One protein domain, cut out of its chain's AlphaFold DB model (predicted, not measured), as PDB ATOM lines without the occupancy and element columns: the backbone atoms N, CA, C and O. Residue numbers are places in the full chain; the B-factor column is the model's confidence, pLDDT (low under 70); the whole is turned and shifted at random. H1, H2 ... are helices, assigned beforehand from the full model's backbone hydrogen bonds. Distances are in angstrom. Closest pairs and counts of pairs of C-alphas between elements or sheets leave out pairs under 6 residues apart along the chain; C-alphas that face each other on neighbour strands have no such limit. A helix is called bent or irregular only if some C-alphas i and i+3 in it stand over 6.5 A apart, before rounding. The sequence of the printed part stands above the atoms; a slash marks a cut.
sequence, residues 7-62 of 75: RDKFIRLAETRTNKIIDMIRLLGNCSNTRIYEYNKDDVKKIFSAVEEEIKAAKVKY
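This is residues 7 to 62 of the 75 residues of an uncharacterized protein of human gut metagenome (UniProt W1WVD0). Two long helices, H1 and H2, run side by side with a gap between them, and the chain folds back from one to the other through the link at residues 31 to 40, giving an open U. H1 is the longer arm, and the two helices do not come together along their lengths. The printed part has 56 residues with two named helices, H1 then H2, and no named strand; the class is all helix. The whole is loose, with a radius of gyration of the C-alphas of 14.6 A, and the C-alphas span 45 by 22 by 6 A.

H1, residues 7 to 30, measures 34.8 A from first to last C-alpha. It begins with C-alpha 7 at (-58.991, -34.759, 41.574) and ends with C-alpha 30 at (-38.708, -13.936, 22.351). H2, residues 41 to 60, measures 28.5 A and ends with C-alpha 60 at (-48.153, -19.783, 49.332).

H1 and H2 are apart, with no C-alpha of the one within 8 A of the other. The N-to-C direction of H1 has components 0.63, 0.62 and -0.46 along x, y and z; that of H2 has -0.53, -0.64 and 0.56. Residues 7 to 24, which belong to H1, stand free, as do residues 33 to 38 and residues 52 to 62, of which 52 to 60 belong to H2. In H1 and H2, every O i to N i+4 pair is within hydrogen-bond range. Neither helix is bent.

The two C-alphas farthest apart are those of Arg 7 and Arg 35, at 45.8 A, while those of Arg 7 and Tyr 62, the first and last printed, are 15.0 A apart. The printed part has no cut, and the link from H1 to H2, 10 residues, is short. The mean pLDDT of the printed part is 97.0, and no printed residue is under 70.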
ATOM      1  N   ARG A   7     -60.373 -34.473  41.969       95.81
ATOM      2  CA  ARG A   7     -58.991 -34.759  41.574       95.81
ATOM      3  C   ARG A   7     -58.797 -34.627  40.065       95.81
ATOM      4  O   ARG A   7     -57.862 -33.943  39.661       95.81
ATOM      5  N   ASP A   8     -59.687 -35.197  39.258       96.94
ATOM      6  CA  ASP A   8     -59.601 -35.119  37.790       96.94
ATOM      7  C   ASP A   8     -59.737 -33.675  37.311       96.94
ATOM      8  O   ASP A   8     -58.951 -33.202  36.488       96.94
ATOM      9  N   LYS A   9     -60.671 -32.930  37.918       96.00
ATOM     10  CA  LYS A   9     -60.828 -31.493  37.685       96.00
ATOM     11  C   LYS A   9     -59.543 -30.730  37.988       96.00
ATOM     12  O   LYS A   9     -59.141 -29.872  37.202       96.00
ATOM     13  N   PHE A  10     -58.900 -31.025  39.119       96.06
ATOM     14  CA  PHE A  10     -57.632 -30.399  39.478       96.06
ATOM     15  C   PHE A  10     -56.540 -30.723  38.459       96.06
ATOM     16  O   PHE A  10     -55.915 -29.790  37.971       96.06
ATOM     17  N   ILE A  11     -56.336 -31.999  38.104       97.75
ATOM     18  CA  ILE A  11     -55.298 -32.415  37.146       97.75
ATOM     19  C   ILE A  11     -55.497 -31.689  35.816       97.75
ATOM     20  O   ILE A  11     -54.601 -30.978  35.367       97.75
ATOM     21  N   ARG A  12     -56.702 -31.775  35.242       97.62
ATOM     22  CA  ARG A  12     -57.035 -31.163  33.952       97.62
ATOM     23  C   ARG A  12     -56.779 -29.657  33.947       97.62
ATOM     24  O   ARG A  12     -56.199 -29.122  32.999       97.62
ATOM     25  N   LEU A  13     -57.232 -28.956  34.988       97.50
ATOM     26  CA  LEU A  13     -57.069 -27.505  35.082       97.50
ATOM     27  C   LEU A  13     -55.621 -27.106  35.369       97.50
ATOM     28  O   LEU A  13     -55.150 -26.145  34.765       97.50
ATOM     29  N   ALA A  14     -54.930 -27.810  36.264       97.06
ATOM     30  CA  ALA A  14     -53.540 -27.536  36.604       97.06
ATOM     31  C   ALA A  14     -52.640 -27.738  35.383       97.06
ATOM     32  O   ALA A  14     -51.919 -26.821  35.016       97.06
ATOM     33  N   GLU A  15     -52.758 -28.869  34.689       98.12
ATOM     34  CA  GLU A  15     -51.972 -29.168  33.491       98.12
ATOM     35  C   GLU A  15     -52.206 -28.136  32.380       98.12
ATOM     36  O   GLU A  15     -51.260 -27.536  31.868       98.12
ATOM     37  N   THR A  16     -53.476 -27.841  32.073       98.25
ATOM     38  CA  THR A  16     -53.829 -26.832  31.061       98.25
ATOM     39  C   THR A  16     -53.250 -25.459  31.409       98.25
ATOM     40  O   THR A  16     -52.762 -24.747  30.532       98.25
ATOM     41  N   ARG A  17     -53.321 -25.050  32.682       98.12
ATOM     42  CA  ARG A  17     -52.818 -23.742  33.132       98.12
ATOM     43  C   ARG A  17     -51.294 -23.692  33.126       98.12
ATOM     44  O   ARG A  17     -50.745 -22.711  32.638       98.12
ATOM     45  N   THR A  18     -50.629 -24.741  33.599       98.00
ATOM     46  CA  THR A  18     -49.165 -24.840  33.605       98.00
ATOM     47  C   THR A  18     -48.606 -24.746  32.191       98.00
ATOM     48  O   THR A  18     -47.718 -23.932  31.951       98.00
ATOM     49  N   ASN A  19     -49.171 -25.484  31.231       98.50
ATOM     50  CA  ASN A  19     -48.717 -25.426  29.839       98.50
ATOM     51  C   ASN A  19     -48.890 -24.024  29.236       98.50
ATOM     52  O   ASN A  19     -47.959 -23.496  28.635       98.50
ATOM     53  N   LYS A  20     -50.029 -23.362  29.488       98.38
ATOM     54  CA  LYS A  20     -50.238 -21.971  29.052       98.38
ATOM     55  C   LYS A  20     -49.207 -21.010  29.644       98.38
ATOM     56  O   LYS A  20     -48.715 -20.148  28.926       98.38
ATOM     57  N   ILE A  21     -48.877 -21.145  30.928       98.12
ATOM     58  CA  ILE A  21     -47.859 -20.309  31.580       98.12
ATOM     59  C   ILE A  21     -46.488 -20.537  30.933       98.12
ATOM     60  O   ILE A  21     -45.817 -19.568  30.590       98.12
ATOM     61  N   ILE A  22     -46.096 -21.795  30.712       98.25
ATOM     62  CA  ILE A  22     -44.827 -22.141  30.053       98.25
ATOM     63  C   ILE A  22     -44.748 -21.510  28.659       98.25
ATOM     64  O   ILE A  22     -43.733 -20.901  28.317       98.25
ATOM     65  N   ASP A  23     -45.813 -21.609  27.865       98.50
ATOM     66  CA  ASP A  23     -45.840 -21.035  26.518       98.50
ATOM     67  C   ASP A  23     -45.779 -19.503  26.539       98.50
ATOM     68  O   ASP A  23     -45.049 -18.910  25.745       98.50
ATOM     69  N   MET A  24     -46.457 -18.846  27.485       98.12
ATOM     70  CA  MET A  24     -46.350 -17.392  27.647       98.12
ATOM     71  C   MET A  24     -44.946 -16.957  28.080       98.12
ATOM     72  O   MET A  24     -44.441 -15.964  27.565       98.12
ATOM     73  N   ILE A  25     -44.280 -17.711  28.962       98.12
ATOM     74  CA  ILE A  25     -42.884 -17.440  29.347       98.12
ATOM     75  C   ILE A  25     -41.952 -17.582  28.136       98.12
ATOM     76  O   ILE A  25     -41.060 -16.755  27.950       98.12
ATOM     77  N   ARG A  26     -42.168 -18.578  27.267       98.25
ATOM     78  CA  ARG A  26     -41.406 -18.719  26.012       98.25
ATOM     79  C   ARG A  26     -41.606 -17.519  25.088       98.25
ATOM     80  O   ARG A  26     -40.627 -16.986  24.573       98.25
ATOM     81  N   LEU A  27     -42.851 -17.074  24.905       98.00
ATOM     82  CA  LEU A  27     -43.153 -15.885  24.102       98.00
ATOM     83  C   LEU A  27     -42.517 -14.623  24.689       98.00
ATOM     84  O   LEU A  27     -41.945 -13.836  23.943       98.00
ATOM     85  N   LEU A  28     -42.550 -14.465  26.013       97.75
ATOM     86  CA  LEU A  28     -41.867 -13.374  26.701       97.75
ATOM     87  C   LEU A  28     -40.350 -13.418  26.459       97.75
ATOM     88  O   LEU A  28     -39.733 -12.385  26.218       97.75
ATOM     89  N   GLY A  29     -39.753 -14.614  26.445       97.56
ATOM     90  CA  GLY A  29     -38.347 -14.810  26.092       97.56
ATOM     91  C   GLY A  29     -37.997 -14.337  24.676       97.56
ATOM     92  O   GLY A  29     -36.908 -13.803  24.462       97.56
ATOM     93  N   ASN A  30     -38.922 -14.435  23.716       97.50
ATOM     94  CA  ASN A  30     -38.708 -13.936  22.351       97.50
ATOM     95  C   ASN A  30     -38.582 -12.403  22.286       97.50
ATOM     96  O   ASN A  30     -37.967 -11.883  21.351       97.50
ATOM     97  N   CYS A  31     -39.093 -11.675  23.285       97.19
ATOM     98  CA  CYS A  31     -38.907 -10.225  23.397       97.19
ATOM     99  C   CYS A  31     -37.444  -9.824  23.662       97.19
ATOM    100  O   CYS A  31     -37.106  -8.654  23.525       97.19
ATOM    101  N   SER A  32     -36.556 -10.779  23.973       97.19
ATOM    102  CA  SER A  32     -35.107 -10.541  24.084       97.19
ATOM    103  C   SER A  32     -34.423 -10.215  22.750       97.19
ATOM    104  O   SER A  32     -33.243  -9.866  22.722       97.19
ATOM    105  N   ASN A  33     -35.126 -10.337  21.621       97.75
ATOM    106  CA  ASN A  33     -34.559 -10.008  20.323       97.75
ATOM    107  C   ASN A  33     -34.401  -8.487  20.151       97.75
ATOM    108  O   ASN A  33     -35.309  -7.805  19.671       97.75
ATOM    109  N   THR A  34     -33.205  -7.979  20.458       96.50
ATOM    110  CA  THR A  34     -32.859  -6.552  20.359       96.50
ATOM    111  C   THR A  34     -32.847  -5.997  18.934       96.50
ATOM    112  O   THR A  34     -32.757  -4.789  18.744       96.50
ATOM    113  N   ARG A  35     -32.943  -6.853  17.905       97.62
ATOM    114  CA  ARG A  35     -33.122  -6.396  16.516       97.62
ATOM    115  C   ARG A  35     -34.547  -5.916  16.243       97.62
ATOM    116  O   ARG A  35     -34.749  -5.170  15.293       97.62
ATOM    117  N   ILE A  36     -35.519  -6.405  17.014       97.94
ATOM    118  CA  ILE A  36     -36.947  -6.092  16.855       97.94
ATOM    119  C   ILE A  36     -37.406  -5.136  17.958       97.94
ATOM    120  O   ILE A  36     -38.228  -4.261  17.703       97.94
ATOM    121  N   TYR A  37     -36.873  -5.301  19.170       97.19
ATOM    122  CA  TYR A  37     -37.327  -4.586  20.354       97.19
ATOM    123  C   TYR A  37     -36.206  -3.781  20.997       97.19
ATOM    124  O   TYR A  37     -35.061  -4.222  21.059       97.19
ATOM    125  N   GLU A  38     -36.566  -2.628  21.547       97.44
ATOM    126  CA  GLU A  38     -35.706  -1.851  22.430       97.44
ATOM    127  C   GLU A  38     -36.187  -2.028  23.870       97.44
ATOM    128  O   GLU A  38     -37.379  -1.921  24.158       97.44
ATOM    129  N   TYR A  39     -35.259  -2.335  24.770       97.69
ATOM    130  CA  TYR A  39     -35.518  -2.445  26.200       97.69
ATOM    131  C   TYR A  39     -34.237  -2.149  26.971       97.69
ATOM    132  O   TYR A  39     -33.123  -2.369  26.486       97.69
ATOM    133  N   ASN A  40     -34.390  -1.690  28.207       97.69
ATOM    134  CA  ASN A  40     -33.275  -1.542  29.132       97.69
ATOM    135  C   ASN A  40     -33.291  -2.657  30.194       97.69
ATOM    136  O   ASN A  40     -34.196  -3.489  30.278       97.69
ATOM    137  N   LYS A  41     -32.248  -2.691  31.028       96.12
ATOM    138  CA  LYS A  41     -32.124  -3.704  32.088       96.12
ATOM    139  C   LYS A  41     -33.211  -3.585  33.158       96.12
ATOM    140  O   LYS A  41     -33.551  -4.595  33.768       96.12
ATOM    141  N   ASP A  42     -33.736  -2.390  33.401       98.38
ATOM    142  CA  ASP A  42     -34.767  -2.167  34.411       98.38
ATOM    143  C   ASP A  42     -36.145  -2.633  33.929       98.38
ATOM    144  O   ASP A  42     -36.904  -3.162  34.738       98.38
ATOM    145  N   ASP A  43     -36.439  -2.542  32.628       97.56
ATOM    146  CA  ASP A  43     -37.640  -3.139  32.030       97.56
ATOM    147  C   ASP A  43     -37.639  -4.657  32.247       97.56
ATOM    148  O   ASP A  43     -38.599  -5.221  32.773       97.56
ATOM    149  N   VAL A  44     -36.515  -5.312  31.932       97.56
ATOM    150  CA  VAL A  44     -36.341  -6.762  32.114       97.56
ATOM    151  C   VAL A  44     -36.480  -7.153  33.587       97.56
ATOM    152  O   VAL A  44     -37.197  -8.101  33.899       97.56
ATOM    153  N   LYS A  45     -35.855  -6.406  34.509       98.12
ATOM    154  CA  LYS A  45     -36.003  -6.652  35.953       98.12
ATOM    155  C   LYS A  45     -37.460  -6.554  36.396       98.12
ATOM    156  O   LYS A  45     -37.945  -7.479  37.030       98.12
ATOM    157  N   LYS A  46     -38.167  -5.474  36.043       98.44
ATOM    158  CA  LYS A  46     -39.576  -5.277  36.427       98.44
ATOM    159  C   LYS A  46     -40.463  -6.416  35.930       98.44
ATOM    160  O   LYS A  46     -41.295  -6.907  36.687       98.44
ATOM    161  N   ILE A  47     -40.261  -6.846  34.684       98.12
ATOM    162  CA  ILE A  47     -40.998  -7.961  34.082       98.12
ATOM    163  C   ILE A  47     -40.805  -9.239  34.903       98.12
ATOM    164  O   ILE A  47     -41.785  -9.851  35.324       98.12
ATOM    165  N   PHE A  48     -39.557  -9.648  35.144       98.12
ATOM    166  CA  PHE A  48     -39.295 -10.920  35.815       98.12
ATOM    167  C   PHE A  48     -39.603 -10.875  37.312       98.12
ATOM    168  O   PHE A  48     -40.163 -11.841  37.819       98.12
ATOM    169  N   SER A  49     -39.370  -9.749  37.994       98.06
ATOM    170  CA  SER A  49     -39.775  -9.583  39.395       98.06
ATOM    171  C   SER A  49     -41.286  -9.735  39.571       98.06
ATOM    172  O   SER A  49     -41.716 -10.458  40.462       98.06
ATOM    173  N   ALA A  50     -42.101  -9.150  38.687       98.12
ATOM    174  CA  ALA A  50     -43.555  -9.305  38.756       98.12
ATOM    175  C   ALA A  50     -44.004 -10.767  38.552       98.12
ATOM    176  O   ALA A  50     -44.901 -11.251  39.243       98.12
ATOM    177  N   VAL A  51     -43.368 -11.494  37.623       97.81
ATOM    178  CA  VAL A  51     -43.660 -12.921  37.390       97.81
ATOM    179  C   VAL A  51     -43.258 -13.771  38.598       97.81
ATOM    180  O   VAL A  51     -44.025 -14.631  39.030       97.81
ATOM    181  N   GLU A  52     -42.073 -13.535  39.161       96.75
ATOM    182  CA  GLU A  52     -41.569 -14.248  40.339       96.75
ATOM    183  C   GLU A  52     -42.435 -14.002  41.581       96.75
ATOM    184  O   GLU A  52     -42.741 -14.949  42.311       96.75
ATOM    185  N   GLU A  53     -42.876 -12.761  41.803       97.19
ATOM    186  CA  GLU A  53     -43.788 -12.400  42.893       97.19
ATOM    187  C   GLU A  53     -45.121 -13.148  42.794       97.19
ATOM    188  O   GLU A  53     -45.571 -13.726  43.787       97.19
ATOM    189  N   GLU A  54     -45.722 -13.225  41.603       96.94
ATOM    190  CA  GLU A  54     -46.975 -13.965  41.409       96.94
ATOM    191  C   GLU A  54     -46.775 -15.479  41.581       96.94
ATOM    192  O   GLU A  54     -47.600 -16.148  42.205       96.94
ATOM    193  N   ILE A  55     -45.652 -16.037  41.107       95.62
ATOM    194  CA  ILE A  55     -45.307 -17.449  41.354       95.62
ATOM    195  C   ILE A  55     -45.197 -17.712  42.858       95.62
ATOM    196  O   ILE A  55     -45.743 -18.702  43.354       95.62
ATOM    197  N   LYS A  56     -44.522 -16.828  43.602       94.06
ATOM    198  CA  LYS A  56     -44.394 -16.934  45.058       94.06
ATOM    199  C   LYS A  56     -45.762 -16.859  45.737       94.06
ATOM    200  O   LYS A  56     -46.077 -17.715  46.563       94.06
ATOM    201  N   ALA A  57     -46.602 -15.898  45.357       93.81
ATOM    202  CA  ALA A  57     -47.959 -15.762  45.881       93.81
ATOM    203  C   ALA A  57     -48.826 -17.001  45.585       93.81
ATOM    204  O   ALA A  57     -49.601 -17.440  46.437       93.81
ATOM    205  N   ALA A  58     -48.679 -17.608  44.403       94.69
ATOM    206  CA  ALA A  58     -49.374 -18.835  44.037       94.69
ATOM    207  C   ALA A  58     -48.905 -20.045  44.863       94.69
ATOM    208  O   ALA A  58     -49.748 -20.817  45.317       94.69
ATOM    209  N   LYS A  59     -47.593 -20.195  45.101       93.12
ATOM    210  CA  LYS A  59     -47.028 -21.262  45.952       93.12
ATOM    211  C   LYS A  59     -47.549 -21.197  47.389       93.12
ATOM    212  O   LYS A  59     -47.939 -22.227  47.933       93.12
ATOM    213  N   VAL A  60     -47.634 -19.994  47.966       93.56
ATOM    214  CA  VAL A  60     -48.153 -19.783  49.332       93.56
ATOM    215  C   VAL A  60     -49.576 -20.329  49.490       93.56
ATOM    216  O   VAL A  60     -49.896 -20.883  50.532       93.56
ATOM    217  N   LYS A  61     -50.423 -20.265  48.452       91.56
ATOM    218  CA  LYS A  61     -51.794 -20.821  48.496       91.56
ATOM    219  C   LYS A  61     -51.848 -22.350  48.596       91.56
ATOM    220  O   LYS A  61     -52.910 -22.888  48.894       91.56
ATOM    221  N   TYR A  62     -50.748 -23.040  48.303       89.25
ATOM    222  CA  TYR A  62     -50.604 -24.486  48.484       89.25
ATOM    223  C   TYR A  62     -49.897 -24.841  49.799       89.25
ATOM    224  O   TYR A  62     -49.507 -25.994  49.966       89.25
TER     225      TYR A  62